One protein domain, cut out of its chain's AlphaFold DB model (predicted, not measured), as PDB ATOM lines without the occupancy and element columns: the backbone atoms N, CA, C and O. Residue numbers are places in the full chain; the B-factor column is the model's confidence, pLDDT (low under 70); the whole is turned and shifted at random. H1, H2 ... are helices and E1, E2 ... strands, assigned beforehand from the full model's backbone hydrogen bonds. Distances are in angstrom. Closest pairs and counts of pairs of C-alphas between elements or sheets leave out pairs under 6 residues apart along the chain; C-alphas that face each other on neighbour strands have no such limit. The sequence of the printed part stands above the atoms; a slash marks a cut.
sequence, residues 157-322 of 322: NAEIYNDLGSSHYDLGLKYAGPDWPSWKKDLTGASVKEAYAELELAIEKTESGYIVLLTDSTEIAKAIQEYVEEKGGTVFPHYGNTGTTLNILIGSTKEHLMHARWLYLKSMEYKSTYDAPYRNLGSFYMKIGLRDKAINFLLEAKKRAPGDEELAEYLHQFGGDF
ATOM      1  N   ASN A 157     -37.788 -15.561 -52.462       97.50
ATOM      2  CA  ASN A 157     -38.469 -14.787 -53.494       97.50
ATOM      3  C   ASN A 157     -38.533 -13.292 -53.132       97.50
ATOM      4  O   ASN A 157     -39.363 -12.850 -52.337       97.50
ATOM      5  N   ALA A 158     -37.666 -12.502 -53.766       98.19
ATOM      6  CA  ALA A 158     -37.575 -11.063 -53.545       98.19
ATOM      7  C   ALA A 158     -38.869 -10.290 -53.869       98.19
ATOM      8  O   ALA A 158     -39.149  -9.289 -53.209       98.19
ATOM      9  N   GLU A 159     -39.650 -10.723 -54.861       98.06
ATOM     10  CA  GLU A 159     -40.905 -10.059 -55.243       98.06
ATOM     11  C   GLU A 159     -41.948 -10.224 -54.138       98.06
ATOM     12  O   GLU A 159     -42.494  -9.231 -53.669       98.06
ATOM     13  N   ILE A 160     -42.090 -11.436 -53.596       98.50
ATOM     14  CA  ILE A 160     -43.005 -11.689 -52.475       98.50
ATOM     15  C   ILE A 160     -42.609 -10.892 -51.226       98.50
ATOM     16  O   ILE A 160     -43.476 -10.323 -50.568       98.50
ATOM     17  N   TYR A 161     -41.312 -10.774 -50.906       98.81
ATOM     18  CA  TYR A 161     -40.876  -9.896 -49.811       98.81
ATOM     19  C   TYR A 161     -41.269  -8.434 -50.043       98.81
ATOM     20  O   TYR A 161     -41.681  -7.753 -49.105       98.81
ATOM     21  N   ASN A 162     -41.143  -7.940 -51.277       98.81
ATOM     22  CA  ASN A 162     -41.559  -6.584 -51.614       98.81
ATOM     23  C   ASN A 162     -43.074  -6.406 -51.447       98.81
ATOM     24  O   ASN A 162     -43.502  -5.437 -50.825       98.81
ATOM     25  N   ASP A 163     -43.873  -7.347 -51.938       98.81
ATOM     26  CA  ASP A 163     -45.335  -7.230 -51.955       98.81
ATOM     27  C   ASP A 163     -45.949  -7.440 -50.560       98.81
ATOM     28  O   ASP A 163     -46.887  -6.736 -50.161       98.81
ATOM     29  N   LEU A 164     -45.343  -8.314 -49.749       98.88
ATOM     30  CA  LEU A 164     -45.610  -8.407 -48.314       98.88
ATOM     31  C   LEU A 164     -45.278  -7.081 -47.615       98.88
ATOM     32  O   LEU A 164     -46.050  -6.602 -46.781       98.88
ATOM     33  N   GLY A 165     -44.160  -6.452 -47.991       98.88
ATOM     34  CA  GLY A 165     -43.767  -5.129 -47.509       98.88
ATOM     35  C   GLY A 165     -44.809  -4.058 -47.826       98.88
ATOM     36  O   GLY A 165     -45.211  -3.325 -46.922       98.88
ATOM     37  N   SER A 166     -45.307  -4.026 -49.064       98.88
ATOM     38  CA  SER A 166     -46.379  -3.121 -49.506       98.88
ATOM     39  C   SER A 166     -47.671  -3.349 -48.722       98.88
ATOM     40  O   SER A 166     -48.290  -2.398 -48.246       98.88
ATOM     41  N   SER A 167     -48.034  -4.612 -48.488       98.88
ATOM     42  CA  SER A 167     -49.219  -4.974 -47.699       98.88
ATOM     43  C   SER A 167     -49.114  -4.488 -46.249       98.88
ATOM     44  O   SER A 167     -50.065  -3.920 -45.708       98.88
ATOM     45  N   HIS A 168     -47.944  -4.652 -45.622       98.88
ATOM     46  CA  HIS A 168     -47.670  -4.067 -44.311       98.88
ATOM     47  C   HIS A 168     -47.703  -2.537 -44.359       98.88
ATOM     48  O   HIS A 168     -48.293  -1.919 -43.478       98.88
ATOM     49  N   TYR A 169     -47.107  -1.914 -45.373       98.88
ATOM     50  CA  TYR A 169     -47.062  -0.461 -45.493       98.88
ATOM     51  C   TYR A 169     -48.471   0.146 -45.503       98.88
ATOM     52  O   TYR A 169     -48.778   0.997 -44.665       98.88
ATOM     53  N   ASP A 170     -49.352  -0.361 -46.364       98.69
ATOM     54  CA  ASP A 170     -50.713   0.159 -46.487       98.69
ATOM     55  C   ASP A 170     -51.587  -0.162 -45.276       98.69
ATOM     56  O   ASP A 170     -52.398   0.670 -44.860       98.69
ATOM     57  N   LEU A 171     -51.390  -1.323 -44.643       98.75
ATOM     58  CA  LEU A 171     -52.054  -1.626 -43.377       98.75
ATOM     59  C   LEU A 171     -51.599  -0.672 -42.262       98.75
ATOM     60  O   LEU A 171     -52.427  -0.178 -41.498       98.75
ATOM     61  N   GLY A 172     -50.305  -0.348 -42.202       98.50
ATOM     62  CA  GLY A 172     -49.763   0.634 -41.265       98.50
ATOM     63  C   GLY A 172     -50.357   2.029 -41.465       98.50
ATOM     64  O   GLY A 172     -50.713   2.689 -40.484       98.50
ATOM     65  N   LEU A 173     -50.531   2.450 -42.723       98.06
ATOM     66  CA  LEU A 173     -51.218   3.699 -43.062       98.06
ATOM     67  C   LEU A 173     -52.710   3.655 -42.707       98.06
ATOM     68  O   LEU A 173     -53.233   4.631 -42.175       98.06
ATOM     69  N   LYS A 174     -53.388   2.521 -42.919       97.88
ATOM     70  CA  LYS A 174     -54.791   2.336 -42.515       97.88
ATOM     71  C   LYS A 174     -54.973   2.490 -41.004       97.88
ATOM     72  O   LYS A 174     -55.939   3.117 -40.582       97.88
ATOM     73  N   TYR A 175     -54.037   1.972 -40.205       98.12
ATOM     74  CA  TYR A 175     -54.028   2.171 -38.753       98.12
ATOM     75  C   TYR A 175     -53.741   3.613 -38.330       98.12
ATOM     76  O   TYR A 175     -54.208   4.018 -37.273       98.12
ATOM     77  N   ALA A 176     -52.994   4.379 -39.130       97.12
ATOM     78  CA  ALA A 176     -52.688   5.777 -38.820       97.12
ATOM     79  C   ALA A 176     -53.891   6.703 -39.048       97.12
ATOM     80  O   ALA A 176     -53.945   7.803 -38.505       97.12
ATOM     81  N   GLY A 177     -54.843   6.257 -39.872       95.69
ATOM     82  CA  GLY A 177     -55.993   7.044 -40.279       95.69
ATOM     83  C   GLY A 177     -55.683   8.024 -41.421       95.69
ATOM     84  O   GLY A 177     -54.616   7.974 -42.037       95.69
ATOM     85  N   PRO A 178     -56.651   8.892 -41.760       94.94
ATOM     86  CA  PRO A 178     -56.538   9.807 -42.896       94.94
ATOM     87  C   PRO A 178     -55.563  10.968 -42.646       94.94
ATOM     88  O   PRO A 178     -55.034  11.534 -43.605       94.94
ATOM     89  N   ASP A 179     -55.317  11.314 -41.382       95.00
ATOM     90  CA  ASP A 179     -54.470  12.438 -41.002       95.00
ATOM     91  C   ASP A 179     -53.001  12.013 -40.937       95.00
ATOM     92  O   ASP A 179     -52.610  11.117 -40.183       95.00
ATOM     93  N   TRP A 180     -52.167  12.672 -41.743       95.75
ATOM     94  CA  TRP A 180     -50.736  12.407 -41.799       95.75
ATOM     95  C   TRP A 180     -49.934  13.717 -41.907       95.75
ATOM     96  O   TRP A 180     -49.914  14.333 -42.977       95.75
ATOM     97  N   PRO A 181     -49.234  14.152 -40.842       97.81
ATOM     98  CA  PRO A 181     -49.108  13.482 -39.547       97.81
ATOM     99  C   PRO A 181     -50.415  13.469 -38.750       97.81
ATOM    100  O   PRO A 181     -51.231  14.377 -38.873       97.81
ATOM    101  N   SER A 182     -50.567  12.454 -37.904       98.00
ATOM    102  CA  SER A 182     -51.682  12.303 -36.968       98.00
ATOM    103  C   SER A 182     -51.637  13.369 -35.864       98.00
ATOM    104  O   SER A 182     -52.673  13.819 -35.385       98.00
ATOM    105  N   TRP A 183     -50.434  13.821 -35.489       98.56
ATOM    106  CA  TRP A 183     -50.229  14.948 -34.575       98.56
ATOM    107  C   TRP A 183     -49.023  15.777 -35.002       98.56
ATOM    108  O   TRP A 183     -47.988  15.226 -35.384       98.56
ATOM    109  N   LYS A 184     -49.111  17.105 -34.890       98.31
ATOM    110  CA  LYS A 184     -47.972  17.992 -35.142       98.31
ATOM    111  C   LYS A 184     -47.922  19.151 -34.159       98.31
ATOM    112  O   LYS A 184     -48.913  19.860 -33.996       98.31
ATOM    113  N   LYS A 185     -46.742  19.400 -33.588       98.44
ATOM    114  CA  LYS A 185     -46.503  20.547 -32.706       98.44
ATOM    115  C   LYS A 185     -45.112  21.147 -32.891       98.44
ATOM    116  O   LYS A 185     -44.135  20.430 -33.085       98.44
ATOM    117  N   ASP A 186     -45.045  22.471 -32.801       98.00
ATOM    118  CA  ASP A 186     -43.804  23.220 -32.618       98.00
ATOM    119  C   ASP A 186     -43.607  23.515 -31.123       98.00
ATOM    120  O   ASP A 186     -44.474  24.116 -30.484       98.00
ATOM    121  N   LEU A 187     -42.498  23.023 -30.574       97.81
ATOM    122  CA  LEU A 187     -42.077  23.122 -29.176       97.81
ATOM    123  C   LEU A 187     -40.890  24.084 -29.007       97.81
ATOM    124  O   LEU A 187     -40.179  24.018 -28.005       97.81
ATOM    125  N   THR A 188     -40.639  24.957 -29.985       96.31
ATOM    126  CA  THR A 188     -39.613  26.003 -29.884       96.31
ATOM    127  C   THR A 188     -39.878  26.891 -28.668       96.31
ATOM    128  O   THR A 188     -40.978  27.423 -28.498       96.31
ATOM    129  N   GLY A 189     -38.870  27.042 -27.805       95.62
ATOM    130  CA  GLY A 189     -38.977  27.819 -26.566       95.62
ATOM    131  C   GLY A 189     -39.819  27.180 -25.451       95.62
ATOM    132  O   GLY A 189     -40.004  27.810 -24.409       95.62
ATOM    133  N   ALA A 190     -40.316  25.953 -25.637       97.56
ATOM    134  CA  ALA A 190     -40.984  25.206 -24.576       97.56
ATOM    135  C   ALA A 190     -39.982  24.747 -23.502       97.56
ATOM    136  O   ALA A 190     -38.785  24.589 -23.750       97.56
ATOM    137  N   SER A 191     -40.481  24.476 -22.299       97.50
ATOM    138  CA  SER A 191     -39.753  23.721 -21.277       97.50
ATOM    139  C   SER A 191     -39.883  22.208 -21.502       97.50
ATOM    140  O   SER A 191     -40.839  21.731 -22.115       97.50
ATOM    141  N   VAL A 192     -38.970  21.418 -20.924       96.81
ATOM    142  CA  VAL A 192     -39.041  19.940 -20.956       96.81
ATOM    143  C   VAL A 192     -40.374  19.423 -20.400       96.81
ATOM    144  O   VAL A 192     -40.952  18.484 -20.940       96.81
ATOM    145  N   LYS A 193     -40.908  20.066 -19.353       96.94
ATOM    146  CA  LYS A 193     -42.202  19.698 -18.761       96.94
ATOM    147  C   LYS A 193     -43.363  19.899 -19.740       96.94
ATOM    148  O   LYS A 193     -44.244  19.048 -19.812       96.94
ATOM    149  N   GLU A 194     -43.379  21.013 -20.467       97.56
ATOM    150  CA  GLU A 194     -44.413  21.295 -21.472       97.56
ATOM    151  C   GLU A 194     -44.299  20.344 -22.663       97.56
ATOM    152  O   GLU A 194     -45.313  19.828 -23.127       97.56
ATOM    153  N   ALA A 195     -43.074  20.049 -23.104       97.94
ATOM    154  CA  ALA A 195     -42.822  19.079 -24.162       97.94
ATOM    155  C   ALA A 195     -43.320  17.671 -23.797       97.94
ATOM    156  O   ALA A 195     -43.949  17.016 -24.627       97.94
ATOM    157  N   TYR A 196     -43.097  17.219 -22.557       97.12
ATOM    158  CA  TYR A 196     -43.626  15.937 -22.091       97.12
ATOM    159  C   TYR A 196     -45.147  15.918 -22.024       97.12
ATOM    160  O   TYR A 196     -45.755  14.979 -22.527       97.12
ATOM    161  N   ALA A 197     -45.761  16.960 -21.459       97.44
ATOM    162  CA  ALA A 197     -47.216  17.041 -21.380       97.44
ATOM    163  C   ALA A 197     -47.866  17.004 -22.775       97.44
ATOM    164  O   ALA A 197     -48.880  16.336 -22.974       97.44
ATOM    165  N   GLU A 198     -47.264  17.681 -23.758       98.38
ATOM    166  CA  GLU A 198     -47.722  17.625 -25.147       98.38
ATOM    167  C   GLU A 198     -47.529  16.230 -25.759       98.38
ATOM    168  O   GLU A 198     -48.435  15.725 -26.417       98.38
ATOM    169  N   LEU A 199     -46.374  15.590 -25.546       98.12
ATOM    170  CA  LEU A 199     -46.100  14.249 -26.067       98.12
ATOM    171  C   LEU A 199     -47.061  13.201 -25.492       98.12
ATOM    172  O   LEU A 199     -47.569  12.365 -26.238       98.12
ATOM    173  N   GLU A 200     -47.318  13.242 -24.185       97.50
ATOM    174  CA  GLU A 200     -48.275  12.352 -23.521       97.50
ATOM    175  C   GLU A 200     -49.676  12.522 -24.104       97.50
ATOM    176  O   GLU A 200     -50.313  11.531 -24.466       97.50
ATOM    177  N   LEU A 201     -50.115  13.771 -24.285       98.00
ATOM    178  CA  LEU A 201     -51.391  14.074 -24.922       98.00
ATOM    179  C   LEU A 201     -51.438  13.557 -26.368       98.00
ATOM    180  O   LEU A 201     -52.433  12.956 -26.769       98.00
ATOM    181  N   ALA A 202     -50.370  13.758 -27.143       98.12
ATOM    182  CA  ALA A 202     -50.291  13.299 -28.526       98.12
ATOM    183  C   ALA A 202     -50.396  11.770 -28.624       98.12
ATOM    184  O   ALA A 202     -51.137  11.260 -29.467       98.12
ATOM    185  N   ILE A 203     -49.702  11.038 -27.746       97.19
ATOM    186  CA  ILE A 203     -49.761   9.571 -27.685       97.19
ATOM    187  C   ILE A 203     -51.160   9.103 -27.268       97.19
ATOM    188  O   ILE A 203     -51.709   8.217 -27.919       97.19
ATOM    189  N   GLU A 204     -51.755   9.718 -26.240       96.38
ATOM    190  CA  GLU A 204     -53.103   9.382 -25.757       96.38
ATOM    191  C   GLU A 204     -54.167   9.588 -26.844       96.38
ATOM    192  O   GLU A 204     -55.042   8.746 -27.016       96.38
ATOM    193  N   LYS A 205     -54.107  10.703 -27.581       97.19
ATOM    194  CA  LYS A 205     -55.117  11.037 -28.599       97.19
ATOM    195  C   LYS A 205     -54.928  10.307 -29.920       97.19
ATOM    196  O   LYS A 205     -55.897  10.181 -30.663       97.19
ATOM    197  N   THR A 206     -53.707   9.878 -30.224       96.50
ATOM    198  CA  THR A 206     -53.397   9.215 -31.494       96.50
ATOM    199  C   THR A 206     -53.558   7.699 -31.397       96.50
ATOM    200  O   THR A 206     -54.072   7.106 -32.337       96.50
ATOM    201  N   GLU A 207     -53.130   7.072 -30.291       93.81
ATOM    202  CA  GLU A 207     -53.038   5.612 -30.067       93.81
ATOM    203  C   GLU A 207     -52.121   4.855 -31.060       93.81
ATOM    204  O   GLU A 207     -51.210   4.129 -30.652       93.81
ATOM    205  N   SER A 208     -52.306   5.050 -32.367       97.94
ATOM    206  CA  SER A 208     -51.509   4.509 -33.466       97.94
ATOM    207  C   SER A 208     -51.390   5.544 -34.582       97.94
ATOM    208  O   SER A 208     -52.397   6.024 -35.090       97.94
ATOM    209  N   GLY A 209     -50.171   5.887 -34.997       98.19
ATOM    210  CA  GLY A 209     -50.004   6.893 -36.042       98.19
ATOM    211  C   GLY A 209     -48.615   7.500 -36.125       98.19
ATOM    212  O   GLY A 209     -47.621   6.907 -35.690       98.19
ATOM    213  N   TYR A 210     -48.572   8.694 -36.714       98.62
ATOM    214  CA  TYR A 210     -47.356   9.448 -36.990       98.62
ATOM    215  C   TYR A 210     -47.398  10.830 -36.338       98.62
ATOM    216  O   TYR A 210     -48.212  11.678 -36.699       98.62
ATOM    217  N   ILE A 211     -46.506  11.062 -35.381       98.69
ATOM    218  CA  ILE A 211     -46.401  12.294 -34.602       98.69
ATOM    219  C   ILE A 211     -45.158  13.064 -35.059       98.69
ATOM    220  O   ILE A 211     -44.086  12.486 -35.228       98.69
ATOM    221  N   VAL A 212     -45.282  14.378 -35.241       98.62
ATOM    222  CA  VAL A 212     -44.173  15.260 -35.631       98.62
ATOM    223  C   VAL A 212     -44.001  16.370 -34.606       98.62
ATOM    224  O   VAL A 212     -44.873  17.227 -34.461       98.62
ATOM    225  N   LEU A 213     -42.854  16.391 -33.930       98.50
ATOM    226  CA  LEU A 213     -42.514  17.427 -32.951       98.50
ATOM    227  C   LEU A 213     -41.265  18.183 -33.408       98.50
ATOM    228  O   LEU A 213     -40.235  17.568 -33.669       98.50
ATOM    229  N   LEU A 214     -41.351  19.508 -33.514       98.12
ATOM    230  CA  LEU A 214     -40.205  20.380 -33.798       98.12
ATOM    231  C   LEU A 214     -39.710  21.003 -32.493       98.12
ATOM    232  O   LEU A 214     -40.518  21.481 -31.709       98.12
ATOM    233  N   THR A 215     -38.401  21.029 -32.261       98.12
ATOM    234  CA  THR A 215     -37.809  21.742 -31.121       98.12
ATOM    235  C   THR A 215     -36.438  22.306 -31.475       98.12
ATOM    236  O   THR A 215     -35.672  21.689 -32.212       98.12
ATOM    237  N   ASP A 216     -36.105  23.470 -30.932       96.62
ATOM    238  CA  ASP A 216     -34.768  24.066 -30.976       96.62
ATOM    239  C   ASP A 216     -33.852  23.559 -29.844       96.62
ATOM    240  O   ASP A 216     -32.637  23.760 -29.885       96.62
ATOM    241  N   SER A 217     -34.407  22.852 -28.854       97.25
ATOM    242  CA  SER A 217     -33.680  22.348 -27.690       97.25
ATOM    243  C   SER A 217     -33.209  20.906 -27.878       97.25
ATOM    244  O   SER A 217     -33.999  19.967 -27.990       97.25
ATOM    245  N   THR A 218     -31.889  20.701 -27.824       96.00
ATOM    246  CA  THR A 218     -31.283  19.359 -27.828       96.00
ATOM    247  C   THR A 218     -31.696  18.532 -26.607       96.00
ATOM    248  O   THR A 218     -31.821  17.313 -26.708       96.00
ATOM    249  N   GLU A 219     -31.931  19.179 -25.462       96.94
ATOM    250  CA  GLU A 219     -32.392  18.510 -24.243       96.94
ATOM    251  C   GLU A 219     -33.801  17.941 -24.432       96.94
ATOM    252  O   GLU A 219     -34.017  16.761 -24.169       96.94
ATOM    253  N   ILE A 220     -34.727  18.743 -24.975       97.88
ATOM    254  CA  ILE A 220     -36.087  18.287 -25.300       97.88
ATOM    255  C   ILE A 220     -36.038  17.164 -26.332       97.88
ATOM    256  O   ILE A 220     -36.717  16.151 -26.165       97.88
ATOM    257  N   ALA A 221     -35.215  17.314 -27.374       98.06
ATOM    258  CA  ALA A 221     -35.105  16.310 -28.422       98.06
ATOM    259  C   ALA A 221     -34.708  14.934 -27.863       98.06
ATOM    260  O   ALA A 221     -35.348  13.925 -28.168       98.06
ATOM    261  N   LYS A 222     -33.688  14.912 -26.997       97.31
ATOM    262  CA  LYS A 222     -33.218  13.698 -26.326       97.31
ATOM    263  C   LYS A 222     -34.266  13.134 -25.360       97.31
ATOM    264  O   LYS A 222     -34.537  11.939 -25.396       97.31
ATOM    265  N   ALA A 223     -34.874  13.994 -24.543       96.44
ATOM    266  CA  ALA A 223     -35.880  13.614 -23.554       96.44
ATOM    267  C   ALA A 223     -37.117  12.955 -24.194       96.44
ATOM    268  O   ALA A 223     -37.610  11.939 -23.698       96.44
ATOM    269  N   ILE A 224     -37.596  13.503 -25.318       98.31
ATOM    270  CA  ILE A 224     -38.688  12.911 -26.102       98.31
ATOM    271  C   ILE A 224     -38.249  11.575 -26.702       98.31
ATOM    272  O   ILE A 224     -39.007  10.611 -26.633       98.31
ATOM    273  N   GLN A 225     -37.050  11.506 -27.287       98.19
ATOM    274  CA  GLN A 225     -36.565  10.276 -27.909       98.19
ATOM    275  C   GLN A 225     -36.523   9.110 -26.912       98.19
ATOM    276  O   GLN A 225     -37.109   8.064 -27.188       98.19
ATOM    277  N   GLU A 226     -35.903   9.312 -25.747       97.44
ATOM    278  CA  GLU A 226     -35.808   8.292 -24.694       97.44
ATOM    279  C   GLU A 226     -37.197   7.827 -24.232       97.44
ATOM    280  O   GLU A 226     -37.455   6.627 -24.141       97.44
ATOM    281  N   TYR A 227     -38.121   8.767 -24.017       97.00
ATOM    282  CA  TYR A 227     -39.480   8.446 -23.582       97.00
ATOM    283  C   TYR A 227     -40.266   7.651 -24.629       97.00
ATOM    284  O   TYR A 227     -40.939   6.674 -24.300       97.00
ATOM    285  N   VAL A 228     -40.196   8.047 -25.902       98.12
ATOM    286  CA  VAL A 228     -40.903   7.337 -26.978       98.12
ATOM    287  C   VAL A 228     -40.363   5.917 -27.141       98.12
ATOM    288  O   VAL A 228     -41.153   4.986 -27.306       98.12
ATOM    289  N   GLU A 229     -39.042   5.742 -27.080       96.00
ATOM    290  CA  GLU A 229     -38.403   4.424 -27.158       96.00
ATOM    291  C   GLU A 229     -38.797   3.536 -25.963       96.00
ATOM    292  O   GLU A 229     -39.143   2.369 -26.166       96.00
ATOM    293  N   GLU A 230     -38.863   4.082 -24.741       96.62
ATOM    294  CA  GLU A 230     -39.356   3.365 -23.550       96.62
ATOM    295  C   GLU A 230     -40.809   2.888 -23.723       96.62
ATOM    296  O   GLU A 230     -41.169   1.781 -23.317       96.62
ATOM    297  N   LYS A 231     -41.649   3.696 -24.378       94.19
ATOM    298  CA  LYS A 231     -43.045   3.346 -24.693       94.19
ATOM    299  C   LYS A 231     -43.196   2.451 -25.931       94.19
ATOM    300  O   LYS A 231     -44.322   2.175 -26.343       94.19
ATOM    301  N   GLY A 232     -42.097   1.978 -26.523       95.56
ATOM    302  CA  GLY A 232     -42.112   1.069 -27.674       95.56
ATOM    303  C   GLY A 232     -42.450   1.737 -29.011       95.56
ATOM    304  O   GLY A 232     -42.786   1.042 -29.979       95.56
ATOM    305  N   GLY A 233     -42.385   3.069 -29.071       97.88
ATOM    306  CA  GLY A 233     -42.427   3.836 -30.311       97.88
ATOM    307  C   GLY A 233     -41.070   3.859 -31.018       97.88
ATOM    308  O   GLY A 233     -40.080   3.295 -30.558       97.88
ATOM    309  N   THR A 234     -41.016   4.507 -32.176       98.50
ATOM    310  CA  THR A 234     -39.772   4.693 -32.937       98.50
ATOM    311  C   THR A 234     -39.632   6.147 -33.342       98.50
ATOM    312  O   THR A 234     -40.575   6.730 -33.874       98.50
ATOM    313  N   VAL A 235     -38.450   6.723 -33.122       98.19
ATOM    314  CA  VAL A 235     -38.153   8.121 -33.447       98.19
ATOM    315  C   VAL A 235     -37.129   8.200 -34.570       98.19
ATOM    316  O   VAL A 235     -36.079   7.564 -34.526       98.19
ATOM    317  N   PHE A 236     -37.426   9.025 -35.568       98.00
ATOM    318  CA  PHE A 236     -36.518   9.387 -36.646       98.00
ATOM    319  C   PHE A 236     -36.193  10.882 -36.551       98.00
ATOM    320  O   PHE A 236     -36.923  11.711 -37.108       98.00
ATOM    321  N   PRO A 237     -35.122  11.261 -35.834       96.44
ATOM    322  CA  PRO A 237     -34.719  12.653 -35.751       96.44
ATOM    323  C   PRO A 237     -34.182  13.141 -37.103       96.44
ATOM    324  O   PRO A 237     -33.397  12.463 -37.768       96.44
ATOM    325  N   HIS A 238     -34.595  14.342 -37.494       95.44
ATOM    326  CA  HIS A 238     -34.024  15.101 -38.597       95.44
ATOM    327  C   HIS A 238     -33.480  16.423 -38.055       95.44
ATOM    328  O   HIS A 238     -34.229  17.253 -37.541       95.44
ATOM    329  N   TYR A 239     -32.166  16.599 -38.164       93.25
ATOM    330  CA  TYR A 239     -31.460  17.774 -37.667       93.25
ATOM    331  C   TYR A 239     -31.410  18.838 -38.765       93.25
ATOM    332  O   TYR A 239     -30.676  18.692 -39.741       93.25
ATOM    333  N   GLY A 240     -32.215  19.888 -38.609       88.69
ATOM    334  CA  GLY A 240     -32.231  21.047 -39.494       88.69
ATOM    335  C   GLY A 240     -31.459  22.232 -38.911       88.69
ATOM    336  O   GLY A 240     -30.988  22.209 -37.777       88.69
ATOM    337  N   ASN A 241     -31.374  23.316 -39.683       87.50
ATOM    338  CA  ASN A 241     -30.662  24.532 -39.267       87.50
ATOM    339  C   ASN A 241     -31.339  25.270 -38.100       87.50
ATOM    340  O   ASN A 241     -30.675  25.989 -37.360       87.50
ATOM    341  N   THR A 242     -32.657  25.132 -37.963       84.88
ATOM    342  CA  THR A 242     -33.475  25.863 -36.982       84.88
ATOM    343  C   THR A 242     -33.927  24.994 -35.811       84.88
ATOM    344  O   THR A 242     -34.699  25.460 -34.982       84.88
ATOM    345  N   GLY A 243     -33.498  23.732 -35.754       94.19
ATOM    346  CA  GLY A 243     -33.922  22.786 -34.726       94.19
ATOM    347  C   GLY A 243     -33.964  21.344 -35.218       94.19
ATOM    348  O   GLY A 243     -33.582  21.023 -36.345       94.19
ATOM    349  N   THR A 244     -34.442  20.463 -34.347       97.56
ATOM    350  CA  THR A 244     -34.637  19.038 -34.612       97.56
ATOM    351  C   THR A 244     -36.117  18.749 -34.812       97.56
ATOM    352  O   THR A 244     -36.938  19.050 -33.945       97.56
ATOM    353  N   THR A 245     -36.449  18.112 -35.930       98.00
ATOM    354  CA  THR A 245     -37.768  17.518 -36.156       98.00
ATOM    355  C   THR A 245     -37.720  16.054 -35.740       98.00
ATOM    356  O   THR A 245     -36.961  15.267 -36.305       98.00
ATOM    357  N   LEU A 246     -38.532  15.675 -34.764       98.44
ATOM    358  CA  LEU A 246     -38.712  14.298 -34.326       98.44
ATOM    359  C   LEU A 246     -39.910  13.697 -35.057       98.44
ATOM    360  O   LEU A 246     -41.053  14.077 -34.808       98.44
ATOM    361  N   ASN A 247     -39.631  12.761 -35.961       98.44
ATOM    362  CA  ASN A 247     -40.636  12.035 -36.729       98.44
ATOM    363  C   ASN A 247     -40.906  10.707 -36.006       98.44
ATOM    364  O   ASN A 247     -40.064   9.809 -36.013       98.44
ATOM    365  N   ILE A 248     -42.038  10.607 -35.319       98.69
ATOM    366  CA  ILE A 248     -42.327   9.571 -34.327       98.69
ATOM    367  C   ILE A 248     -43.428   8.646 -34.847       98.69
ATOM    368  O   ILE A 248     -44.518   9.104 -35.172       98.69
ATOM    369  N   LEU A 249     -43.174   7.341 -34.884       98.75
ATOM    370  CA  LEU A 249     -44.190   6.329 -35.168       98.75
ATOM    371  C   LEU A 249     -44.569   5.595 -33.880       98.75
ATOM    372  O   LEU A 249     -43.689   5.152 -33.135       98.75
ATOM    373  N   ILE A 250     -45.870   5.399 -33.656       98.62
ATOM    374  CA  ILE A 250     -46.408   4.657 -32.503       98.62
ATOM    375  C   ILE A 250     -47.488   3.644 -32.915       98.62
ATOM    376  O   ILE A 250     -47.989   3.679 -34.041       98.62
ATOM    377  N   GLY A 251     -47.826   2.734 -31.996       98.31
ATOM    378  CA  GLY A 251     -48.910   1.756 -32.151       98.31
ATOM    379  C   GLY A 251     -48.728   0.780 -33.320       98.31
ATOM    380  O   GLY A 251     -47.604   0.511 -33.759       98.31
ATOM    381  N   SER A 252     -49.844   0.267 -33.843       98.50
ATOM    382  CA  SER A 252     -49.871  -0.676 -34.970       98.50
ATOM    383  C   SER A 252     -49.265  -0.081 -36.245       98.50
ATOM    384  O   SER A 252     -48.594  -0.779 -37.004       98.50
ATOM    385  N   THR A 253     -49.417   1.228 -36.464       98.62
ATOM    386  CA  THR A 253     -48.775   1.954 -37.567       98.62
ATOM    387  C   THR A 253     -47.267   1.762 -37.535       98.62
ATOM    388  O   THR A 253     -46.686   1.377 -38.545       98.62
ATOM    389  N   LYS A 254     -46.629   1.963 -36.377       98.50
ATOM    390  CA  LYS A 254     -45.190   1.716 -36.204       98.50
ATOM    391  C   LYS A 254     -44.818   0.274 -36.515       98.50
ATOM    392  O   LYS A 254     -43.848   0.054 -37.230       98.50
ATOM    393  N   GLU A 255     -45.568  -0.698 -36.011       98.56
ATOM    394  CA  GLU A 255     -45.254  -2.123 -36.198       98.56
ATOM    395  C   GLU A 255     -45.259  -2.505 -37.674       98.56
ATOM    396  O   GLU A 255     -44.260  -2.997 -38.203       98.56
ATOM    397  N   HIS A 256     -46.351  -2.179 -38.359       98.81
ATOM    398  CA  HIS A 256     -46.513  -2.480 -39.770       98.81
ATOM    399  C   HIS A 256     -45.525  -1.704 -40.646       98.81
ATOM    400  O   HIS A 256     -44.895  -2.292 -41.521       98.81
ATOM    401  N   LEU A 257     -45.297  -0.418 -40.378       98.81
ATOM    402  CA  LEU A 257     -44.332   0.378 -41.135       98.81
ATOM    403  C   LEU A 257     -42.875  -0.072 -40.917       98.81
ATOM    404  O   LEU A 257     -42.078  -0.049 -41.858       98.81
ATOM    405  N   MET A 258     -42.512  -0.519 -39.709       98.69
ATOM    406  CA  MET A 258     -41.184  -1.091 -39.452       98.69
ATOM    407  C   MET A 258     -41.012  -2.463 -40.105       98.69
ATOM    408  O   MET A 258     -39.942  -2.724 -40.661       98.69
ATOM    409  N   HIS A 259     -42.051  -3.302 -40.105       98.75
ATOM    410  CA  HIS A 259     -42.055  -4.551 -40.870       98.75
ATOM    411  C   HIS A 259     -41.912  -4.292 -42.368       98.75
ATOM    412  O   HIS A 259     -41.027  -4.874 -42.985       98.75
ATOM    413  N   ALA A 260     -42.682  -3.361 -42.940       98.94
ATOM    414  CA  ALA A 260     -42.565  -2.982 -44.347       98.94
ATOM    415  C   ALA A 260     -41.130  -2.579 -44.705       98.94
ATOM    416  O   ALA A 260     -40.530  -3.123 -45.633       98.94
ATOM    417  N   ARG A 261     -40.527  -1.694 -43.900       98.75
ATOM    418  CA  ARG A 261     -39.126  -1.289 -44.065       98.75
ATOM    419  C   ARG A 261     -38.171  -2.488 -44.039       98.75
ATOM    420  O   ARG A 261     -37.248  -2.535 -44.850       98.75
ATOM    421  N   TRP A 262     -38.344  -3.415 -43.099       98.81
ATOM    422  CA  TRP A 262     -37.504  -4.613 -43.007       98.81
ATOM    423  C   TRP A 262     -37.671  -5.523 -44.231       98.81
ATOM    424  O   TRP A 262     -36.675  -5.965 -44.801       98.81
ATOM    425  N   LEU A 263     -38.907  -5.732 -44.682       98.88
ATOM    426  CA  LEU A 263     -39.252  -6.571 -45.828       98.88
ATOM    427  C   LEU A 263     -38.674  -6.034 -47.141       98.88
ATOM    428  O   LEU A 263     -38.091  -6.797 -47.910       98.88
ATOM    429  N   TYR A 264     -38.723  -4.719 -47.367       98.81
ATOM    430  CA  TYR A 264     -38.074  -4.114 -48.532       98.81
ATOM    431  C   TYR A 264     -36.555  -4.316 -48.514       98.81
ATOM    432  O   TYR A 264     -35.962  -4.674 -49.530       98.81
ATOM    433  N   LEU A 265     -35.914  -4.155 -47.349       98.75
ATOM    434  CA  LEU A 265     -34.482  -4.437 -47.206       98.75
ATOM    435  C   LEU A 265     -34.174  -5.919 -47.461       98.75
ATOM    436  O   LEU A 265     -33.165  -6.230 -48.091       98.75
ATOM    437  N   LYS A 266     -35.054  -6.826 -47.024       98.62
ATOM    438  CA  LYS A 266     -34.912  -8.264 -47.260       98.62
ATOM    439  C   LYS A 266     -35.069  -8.624 -48.741       98.62
ATOM    440  O   LYS A 266     -34.280  -9.402 -49.265       98.62
ATOM    441  N   SER A 267     -36.008  -7.993 -49.444       98.69
ATOM    442  CA  SER A 267     -36.151  -8.111 -50.902       98.69
ATOM    443  C   SER A 267     -34.859  -7.716 -51.634       98.69
ATOM    444  O   SER A 267     -34.370  -8.455 -52.491       98.69
ATOM    445  N   MET A 268     -34.237  -6.602 -51.227       98.00
ATOM    446  CA  MET A 268     -32.955  -6.142 -51.779       98.00
ATOM    447  C   MET A 268     -31.788  -7.095 -51.491       98.00
ATOM    448  O   MET A 268     -30.868  -7.181 -52.305       98.00
ATOM    449  N   GLU A 269     -31.807  -7.783 -50.346       97.94
ATOM    450  CA  GLU A 269     -30.806  -8.794 -49.986       97.94
ATOM    451  C   GLU A 269     -30.830  -9.965 -50.978       97.94
ATOM    452  O   GLU A 269     -29.776 -10.376 -51.458       97.94
ATOM    453  N   TYR A 270     -32.023 -10.449 -51.337       97.00
ATOM    454  CA  TYR A 270     -32.178 -11.555 -52.288       97.00
ATOM    455  C   TYR A 270     -31.987 -11.133 -53.748       97.00
ATOM    456  O   TYR A 270     -31.401 -11.876 -54.535       97.00
ATOM    457  N   LYS A 271     -32.452  -9.939 -54.135       97.94
ATOM    458  CA  LYS A 271     -32.362  -9.445 -55.519       97.94
ATOM    459  C   LYS A 271     -31.992  -7.967 -55.541       97.94
ATOM    460  O   LYS A 271     -32.828  -7.088 -55.721       97.94
ATOM    461  N   SER A 272     -30.697  -7.683 -55.418       96.31
ATOM    462  CA  SER A 272     -30.184  -6.304 -55.371       96.31
ATOM    463  C   SER A 272     -30.445  -5.477 -56.638       96.31
ATOM    464  O   SER A 272     -30.432  -4.248 -56.556       96.31
ATOM    465  N   THR A 273     -30.698  -6.122 -57.783       96.50
ATOM    466  CA  THR A 273     -31.062  -5.486 -59.061       96.50
ATOM    467  C   THR A 273     -32.543  -5.128 -59.165       96.50
ATOM    468  O   THR A 273     -32.908  -4.403 -60.085       96.50
ATOM    469  N   TYR A 274     -33.387  -5.608 -58.249       96.75
ATOM    470  CA  TYR A 274     -34.811  -5.298 -58.237       96.75
ATOM    471  C   TYR A 274     -35.030  -3.873 -57.733       96.75
ATOM    472  O   TYR A 274     -34.644  -3.551 -56.614       96.75
ATOM    473  N   ASP A 275     -35.611  -3.009 -58.557       97.62
ATOM    474  CA  ASP A 275     -35.752  -1.580 -58.285       97.62
ATOM    475  C   ASP A 275     -36.945  -1.242 -57.374       97.62
ATOM    476  O   ASP A 275     -36.836  -0.331 -56.550       97.62
ATOM    477  N   ALA A 276     -38.048  -1.997 -57.452       97.75
ATOM    478  CA  ALA A 276     -39.267  -1.747 -56.675       97.75
ATOM    479  C   ALA A 276     -39.046  -1.584 -55.154       97.75
ATOM    480  O   ALA A 276     -39.521  -0.586 -54.604       97.75
ATOM    481  N   PRO A 277     -38.279  -2.442 -54.442       98.38
ATOM    482  CA  PRO A 277     -38.053  -2.250 -53.007       98.38
ATOM    483  C   PRO A 277     -37.272  -0.965 -52.683       98.38
ATOM    484  O   PRO A 277     -37.466  -0.381 -51.615       98.38
ATOM    485  N   TYR A 278     -36.437  -0.468 -53.604       98.62
ATOM    486  CA  TYR A 278     -35.778   0.833 -53.446       98.62
ATOM    487  C   TYR A 278     -36.788   1.975 -53.588       98.62
ATOM    488  O   TYR A 278     -36.767   2.899 -52.772       98.62
ATOM    489  N   ARG A 279     -37.716   1.899 -54.556       97.94
ATOM    490  CA  ARG A 279     -38.819   2.873 -54.667       97.94
ATOM    491  C   ARG A 279     -39.669   2.893 -53.412       97.94
ATOM    492  O   ARG A 279     -39.942   3.964 -52.875       97.94
ATOM    493  N   ASN A 280     -40.034   1.714 -52.924       98.56
ATOM    494  CA  ASN A 280     -40.894   1.562 -51.763       98.56
ATOM    495  C   ASN A 280     -40.223   2.067 -50.478       98.56
ATOM    496  O   ASN A 280     -40.862   2.769 -49.693       98.56
ATOM    497  N   LEU A 281     -38.917   1.833 -50.291       98.38
ATOM    498  CA  LEU A 281     -38.154   2.471 -49.211       98.38
ATOM    499  C   LEU A 281     -38.055   3.988 -49.380       98.38
ATOM    500  O   LEU A 281     -38.156   4.716 -48.392       98.38
ATOM    501  N   GLY A 282     -37.875   4.467 -50.609       98.06
ATOM    502  CA  GLY A 282     -37.913   5.889 -50.938       98.06
ATOM    503  C   GLY A 282     -39.232   6.535 -50.512       98.06
ATOM    504  O   GLY A 282     -39.230   7.483 -49.728       98.06
ATOM    505  N   SER A 283     -40.354   5.960 -50.948       97.12
ATOM    506  CA  SER A 283     -41.709   6.376 -50.571       97.12
ATOM    507  C   SER A 283     -41.913   6.337 -49.055       97.12
ATOM    508  O   SER A 283     -42.342   7.328 -48.466       97.12
ATOM    509  N   PHE A 284     -41.492   5.250 -48.398       98.38
ATOM    510  CA  PHE A 284     -41.529   5.117 -46.943       98.38
ATOM    511  C   PHE A 284     -40.807   6.274 -46.237       98.38
ATOM    512  O   PHE A 284     -41.391   6.930 -45.373       98.38
ATOM    513  N   TYR A 285     -39.557   6.570 -46.611       98.44
ATOM    514  CA  TYR A 285     -38.800   7.657 -45.983       98.44
ATOM    515  C   TYR A 285     -39.364   9.037 -46.315       98.44
ATOM    516  O   TYR A 285     -39.322   9.919 -45.457       98.44
ATOM    517  N   MET A 286     -39.927   9.220 -47.512       96.31
ATOM    518  CA  MET A 286     -40.606  10.460 -47.879       96.31
ATOM    519  C   MET A 286     -41.830  10.673 -46.985       96.31
ATOM    520  O   MET A 286     -42.041  11.764 -46.455       96.31
ATOM    521  N   LYS A 287     -42.594   9.600 -46.754       96.38
ATOM    522  CA  LYS A 287     -43.794   9.602 -45.920       96.38
ATOM    523  C   LYS A 287     -43.480   9.994 -44.473       96.38
ATOM    524  O   LYS A 287     -44.210  10.801 -43.906       96.38
ATOM    525  N   ILE A 288     -42.377   9.508 -43.899       96.56
ATOM    526  CA  ILE A 288     -41.950   9.856 -42.527       96.56
ATOM    527  C   ILE A 288     -41.046  11.101 -42.449       96.56
ATOM    528  O   ILE A 288     -40.316  11.281 -41.477       96.56
ATOM    529  N   GLY A 289     -41.050  11.951 -43.480       94.06
ATOM    530  CA  GLY A 289     -40.367  13.250 -43.462       94.06
ATOM    531  C   GLY A 289     -38.840  13.207 -43.599       94.06
ATOM    532  O   GLY A 289     -38.196  14.254 -43.537       94.06
ATOM    533  N   LEU A 290     -38.233  12.039 -43.836       95.75
ATOM    534  CA  LEU A 290     -36.787  11.885 -44.036       95.75
ATOM    535  C   LEU A 290     -36.415  12.037 -45.517       95.75
ATOM    536  O   LEU A 290     -35.940  11.096 -46.160       95.75
ATOM    537  N   ARG A 291     -36.626  13.244 -46.056       93.38
ATOM    538  CA  ARG A 291     -36.503  13.547 -47.492       93.38
ATOM    539  C   ARG A 291     -35.142  13.187 -48.092       93.38
ATOM    540  O   ARG A 291     -35.109  12.553 -49.141       93.38
ATOM    541  N   ASP A 292     -34.032  13.520 -47.437       92.19
ATOM    542  CA  ASP A 292     -32.694  13.232 -47.986       92.19
ATOM    543  C   ASP A 292     -32.467  11.725 -48.150       92.19
ATOM    544  O   ASP A 292     -31.952  11.244 -49.160       92.19
ATOM    545  N   LYS A 293     -32.923  10.949 -47.161       95.50
ATOM    546  CA  LYS A 293     -32.846   9.491 -47.196       95.50
ATOM    547  C   LYS A 293     -33.765   8.913 -48.267       95.50
ATOM    548  O   LYS A 293     -33.355   7.989 -48.963       95.50
ATOM    549  N   ALA A 294     -34.965   9.472 -48.411       96.94
ATOM    550  CA  ALA A 294     -35.902   9.102 -49.461       96.94
ATOM    551  C   ALA A 294     -35.283   9.273 -50.851       96.94
ATOM    552  O   ALA A 294     -35.251   8.317 -51.622       96.94
ATOM    553  N   ILE A 295     -34.716  10.452 -51.131       95.69
ATOM    554  CA  ILE A 295     -34.083  10.771 -52.417       95.69
ATOM    555  C   ILE A 295     -32.955   9.782 -52.726       95.69
ATOM    556  O   ILE A 295     -32.909   9.258 -53.833       95.69
ATOM    557  N   ASN A 296     -32.110   9.436 -51.752       96.06
ATOM    558  CA  ASN A 296     -31.044   8.451 -51.970       96.06
ATOM    559  C   ASN A 296     -31.576   7.080 -52.425       96.06
ATOM    560  O   ASN A 296     -31.036   6.490 -53.357       96.06
ATOM    561  N   PHE A 297     -32.645   6.571 -51.803       97.94
ATOM    562  CA  PHE A 297     -33.250   5.300 -52.224       97.94
ATOM    563  C   PHE A 297     -33.908   5.399 -53.603       97.94
ATOM    564  O   PHE A 297     -33.781   4.482 -54.411       97.94
ATOM    565  N   LEU A 298     -34.562   6.519 -53.900       97.25
ATOM    566  CA  LEU A 298     -35.180   6.757 -55.203       97.25
ATOM    567  C   LEU A 298     -34.134   6.867 -56.322       97.25
ATOM    568  O   LEU A 298     -34.322   6.297 -57.392       97.25
ATOM    569  N   LEU A 299     -32.990   7.503 -56.074       95.62
ATOM    570  CA  LEU A 299     -31.875   7.519 -57.024       95.62
ATOM    571  C   LEU A 299     -31.337   6.110 -57.298       95.62
ATOM    572  O   LEU A 299     -31.088   5.745 -58.448       95.62
ATOM    573  N   GLU A 300     -31.214   5.283 -56.259       97.00
ATOM    574  CA  GLU A 300     -30.839   3.879 -56.423       97.00
ATOM    575  C   GLU A 300     -31.893   3.091 -57.223       97.00
ATOM    576  O   GLU A 300     -31.525   2.280 -58.081       97.00
ATOM    577  N   ALA A 301     -33.188   3.355 -57.028       97.50
ATOM    578  CA  ALA A 301     -34.239   2.775 -57.863       97.50
ATOM    579  C   ALA A 301     -34.085   3.188 -59.337       97.50
ATOM    580  O   ALA A 301     -34.049   2.328 -60.219       97.50
ATOM    581  N   LYS A 302     -33.889   4.487 -59.608       95.56
ATOM    582  CA  LYS A 302     -33.694   5.017 -60.969       95.56
ATOM    583  C   LYS A 302     -32.475   4.416 -61.662       95.56
ATOM    584  O   LYS A 302     -32.520   4.122 -62.852       95.56
ATOM    585  N   LYS A 303     -31.393   4.179 -60.920       95.62
ATOM    586  CA  LYS A 303     -30.189   3.519 -61.443       95.62
ATOM    587  C   LYS A 303     -30.462   2.092 -61.933       95.62
ATOM    588  O   LYS A 303     -29.821   1.647 -62.883       95.62
ATOM    589  N   ARG A 304     -31.378   1.370 -61.284       95.62
ATOM    590  CA  ARG A 304     -31.761  -0.010 -61.640       95.62
ATOM    591  C   ARG A 304     -32.807  -0.051 -62.750       95.62
ATOM    592  O   ARG A 304     -32.746  -0.938 -63.594       95.62
ATOM    593  N   ALA A 305     -33.692   0.942 -62.788       95.38
ATOM    594  CA  ALA A 305     -34.703   1.127 -63.824       95.38
ATOM    595  C   ALA A 305     -34.493   2.464 -64.569       95.38
ATOM    596  O   ALA A 305     -35.264   3.409 -64.389       95.38
ATOM    597  N   PRO A 306     -33.456   2.583 -65.424       93.25
ATOM    598  CA  PRO A 306     -33.119   3.849 -66.075       93.25
ATOM    599  C   PRO A 306     -34.190   4.338 -67.058       93.25
ATOM    600  O   PRO A 306     -34.218   5.531 -67.343       93.25
ATOM    601  N   GLY A 307     -35.067   3.458 -67.548       93.56
ATOM    602  CA  GLY A 307     -36.185   3.811 -68.430       93.56
ATOM    603  C   GLY A 307     -37.442   4.312 -67.714       93.56
ATOM    604  O   GLY A 307     -38.438   4.569 -68.377       93.56
ATOM    605  N   ASP A 308     -37.434   4.420 -66.385       93.00
ATOM    606  CA  ASP A 308     -38.603   4.890 -65.648       93.00
ATOM    607  C   ASP A 308     -38.663   6.425 -65.630       93.00
ATOM    608  O   ASP A 308     -37.987   7.095 -64.839       93.00
ATOM    609  N   GLU A 309     -39.430   6.968 -66.575       92.75
ATOM    610  CA  GLU A 309     -39.599   8.409 -66.788       92.75
ATOM    611  C   GLU A 309     -40.385   9.069 -65.649       92.75
ATOM    612  O   GLU A 309     -40.015  10.155 -65.210       92.75
ATOM    613  N   GLU A 310     -41.386   8.383 -65.091       92.88
ATOM    614  CA  GLU A 310     -42.189   8.892 -63.971       92.88
ATOM    615  C   GLU A 310     -41.316   9.216 -62.750       92.88
ATOM    616  O   GLU A 310     -41.421  10.291 -62.154       92.88
ATOM    617  N   LEU A 311     -40.390   8.321 -62.392       93.00
ATOM    618  CA  LEU A 311     -39.463   8.582 -61.295       93.00
ATOM    619  C   LEU A 311     -38.448   9.666 -61.628       93.00
ATOM    620  O   LEU A 311     -38.052  10.407 -60.729       93.00
ATOM    621  N   ALA A 312     -38.017   9.760 -62.888       91.00
ATOM    622  CA  ALA A 312     -37.136  10.840 -63.319       91.00
ATOM    623  C   ALA A 312     -37.815  12.200 -63.090       91.00
ATOM    624  O   ALA A 312     -37.250  13.077 -62.435       91.00
ATOM    625  N   GLU A 313     -39.061  12.342 -63.546       91.81
ATOM    626  CA  GLU A 313     -39.871  13.547 -63.357       91.81
ATOM    627  C   GLU A 313     -40.103  13.855 -61.877       91.81
ATOM    628  O   GLU A 313     -39.957  15.004 -61.450       91.81
ATOM    629  N   TYR A 314     -40.408  12.835 -61.071       91.19
ATOM    630  CA  TYR A 314     -40.556  12.992 -59.626       91.19
ATOM    631  C   TYR A 314     -39.267  13.510 -58.968       91.19
ATOM    632  O   TYR A 314     -39.311  14.432 -58.152       91.19
ATOM    633  N   LEU A 315     -38.106  12.966 -59.342       91.06
ATOM    634  CA  LEU A 315     -36.805  13.375 -58.806       91.06
ATOM    635  C   LEU A 315     -36.399  14.792 -59.237       91.06
ATOM    636  O   LEU A 315     -35.825  15.529 -58.427       91.06
ATOM    637  N   HIS A 316     -36.742  15.211 -60.459       88.69
ATOM    638  CA  HIS A 316     -36.471  16.569 -60.946       88.69
ATOM    639  C   HIS A 316     -37.145  17.657 -60.100       88.69
ATOM    640  O   HIS A 316     -36.579  18.741 -59.937       88.69
ATOM    641  N   GLN A 317     -38.294  17.371 -59.477       88.12
ATOM    642  CA  GLN A 317     -38.969  18.307 -58.562       88.12
ATOM    643  C   GLN A 317     -38.109  18.673 -57.340       88.12
ATOM    644  O   GLN A 317     -38.373  19.669 -56.664       88.12
ATOM    645  N   PHE A 318     -37.065  17.891 -57.053       84.75
ATOM    646  CA  PHE A 318     -36.159  18.112 -55.932       84.75
ATOM    647  C   PHE A 318     -34.813  18.734 -56.326       84.75
ATOM    648  O   PHE A 318     -33.965  18.901 -55.449       84.75
ATOM    649  N   GLY A 319     -34.648  19.154 -57.587       65.69
ATOM    650  CA  GLY A 319     -33.574  20.060 -58.006       65.69
ATOM    651  C   GLY A 319     -32.228  19.408 -58.330       65.69
ATOM    652  O   GLY A 319     -31.201  20.053 -58.133       65.69
ATOM    653  N   GLY A 320     -32.214  18.163 -58.813       59.50
ATOM    654  CA  GLY A 320     -31.012  17.561 -59.398       59.50
ATOM    655  C   GLY A 320     -31.174  17.241 -60.883       59.50
ATOM    656  O   GLY A 320     -32.261  16.879 -61.338       59.50
ATOM    657  N   ASP A 321     -30.073  17.388 -61.622       51.81
ATOM    658  CA  ASP A 321     -29.904  16.812 -62.955       51.81
ATOM    659  C   ASP A 321     -29.586  15.320 -62.752       51.81
ATOM    660  O   ASP A 321     -28.475  14.972 -62.340       51.81
ATOM    661  N   PHE A 322     -30.582  14.452 -62.937       53.59
ATOM    662  CA  PHE A 322     -30.504  13.010 -62.673       53.59
ATOM    663  C   PHE A 322     -30.754  12.183 -63.933       53.59
ATOM    664  O   PHE A 322     -31.611  12.585 -64.747       53.59
TER     665      PHE A 322
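Overview. This is residues 157 to 322 of the 322 residues of the protein "Tetratricopeptide repeat protein" of Candidatus Poribacteria bacterium (UniProt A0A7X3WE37). Two lobes follow each other along the longest axis: a four-stranded sheet, E1 E2 E4 E3, with H2 and H3 packed over one of its faces, and an all-helix lobe in which H1 and H4 run side by side, H5 packs on both of them, H6 on H5 and the short H7 on H6. The two lobes are joined where H4 follows E4 with no residue between them and stands up from the other face of the sheet, and where the end of H1 comes to the sheet. You will read 166 residues with seven named helices and four named strands, in the order H1 E1 H2 E2 H3 E3 E4 H4 H5 H6 H7; the sheet, in the order E1 E2 E4 E3, is mixed, and so is the class, helices and strands. The whole is compact, with a radius of gyration of the C-alphas of 17.1 A, yet elongated in outline, 52 by 33 by 26 A.

Along the chain. Find C-alpha 158 at (-37.575, -11.063, -53.545); from there H1 runs 27.0 A to residue 176. Next come E1, residues 183 to 186, and H2, residues 192 to 206, 20.8 A long. E2 covers residues 209 to 215, 19.8 A, and H3 residues 218 to 230, 18.4 A. E3 takes residues 234 to 240, 19.2 A, and E4 residues 243 to 250, 22.1 A. Look for C-alpha 251 at (-48.910, 1.756, -32.151), where H4 begins; it is the longest helix, residues 251 to 270, 29.4 A. H5 follows at residues 276 to 287, H6 at residues 291 to 304, 20.2 A, and H7 at residues 309 to 316, ending with C-alpha 316 at (-36.471, 16.569, -60.946).

Arrangement. Begin with H1, H4 and H5, an up and down bundle, each helix running against the one before it. H1 and H4 touch at a shallow tilt of 15 degrees, their closest C-alphas, Gly 165 and Ala 260, 4.0 A apart. The hub is H5: with H4 it forms a helical hairpin, closest at the C-alphas of Tyr 264 and Pro 277, 4.8 A, and with H6 another, closest at those of Gly 282 and Ala 294, 4.1 A. H5 also touches H1, which touches it with residues 162 to 169 alone, closest at the C-alphas of Asn 162 and Pro 277, 5.7 A. H6 and H7 form a third helical hairpin at a shallow tilt of 34 degrees, only just short of steep; the closest C-alphas, Lys 302 and Leu 311, are 6.8 A apart. In the sheet E1 and E2 are parallel, with N 212 and O 183 at 2.8 A. E2 and E4 are antiparallel, with N 211 and O 248 at 2.8 A. The hairpin E3 and E4 is antiparallel, with N 236 and O 247 at 2.8 A. E1, H2 and E2 make a strand-helix-strand unit, two parallel neighbour strands with a helix between them in the chain; E2, H3 and E3 make a split one, with E4 between its strands; both crossovers are right-handed. H2, over E1 and E2, and H3, over E4, run along the strands on the same face, at heights over the sheet of 9.6 A and 9.2 A. H2 and H3 touch at a steep tilt of 39 degrees, closest at the C-alphas of Val 192 and Ile 220, 5.5 A. H4 stands up from the opposite face, its line rising 62 degrees, and H1 only grazes the sheet with residues 172 to 176. In each of the seven helices every O i to N i+4 pair is within hydrogen-bond range.

Size, cuts and confidence. The two C-alphas farthest apart, Lys 193 and Gly 307, are 52.5 A apart. The printed part has no cut and ends at Phe 322, the chain's last residue. No link is long. The mean pLDDT of the printed part is 95.8; residues 319 to 322 are under 70.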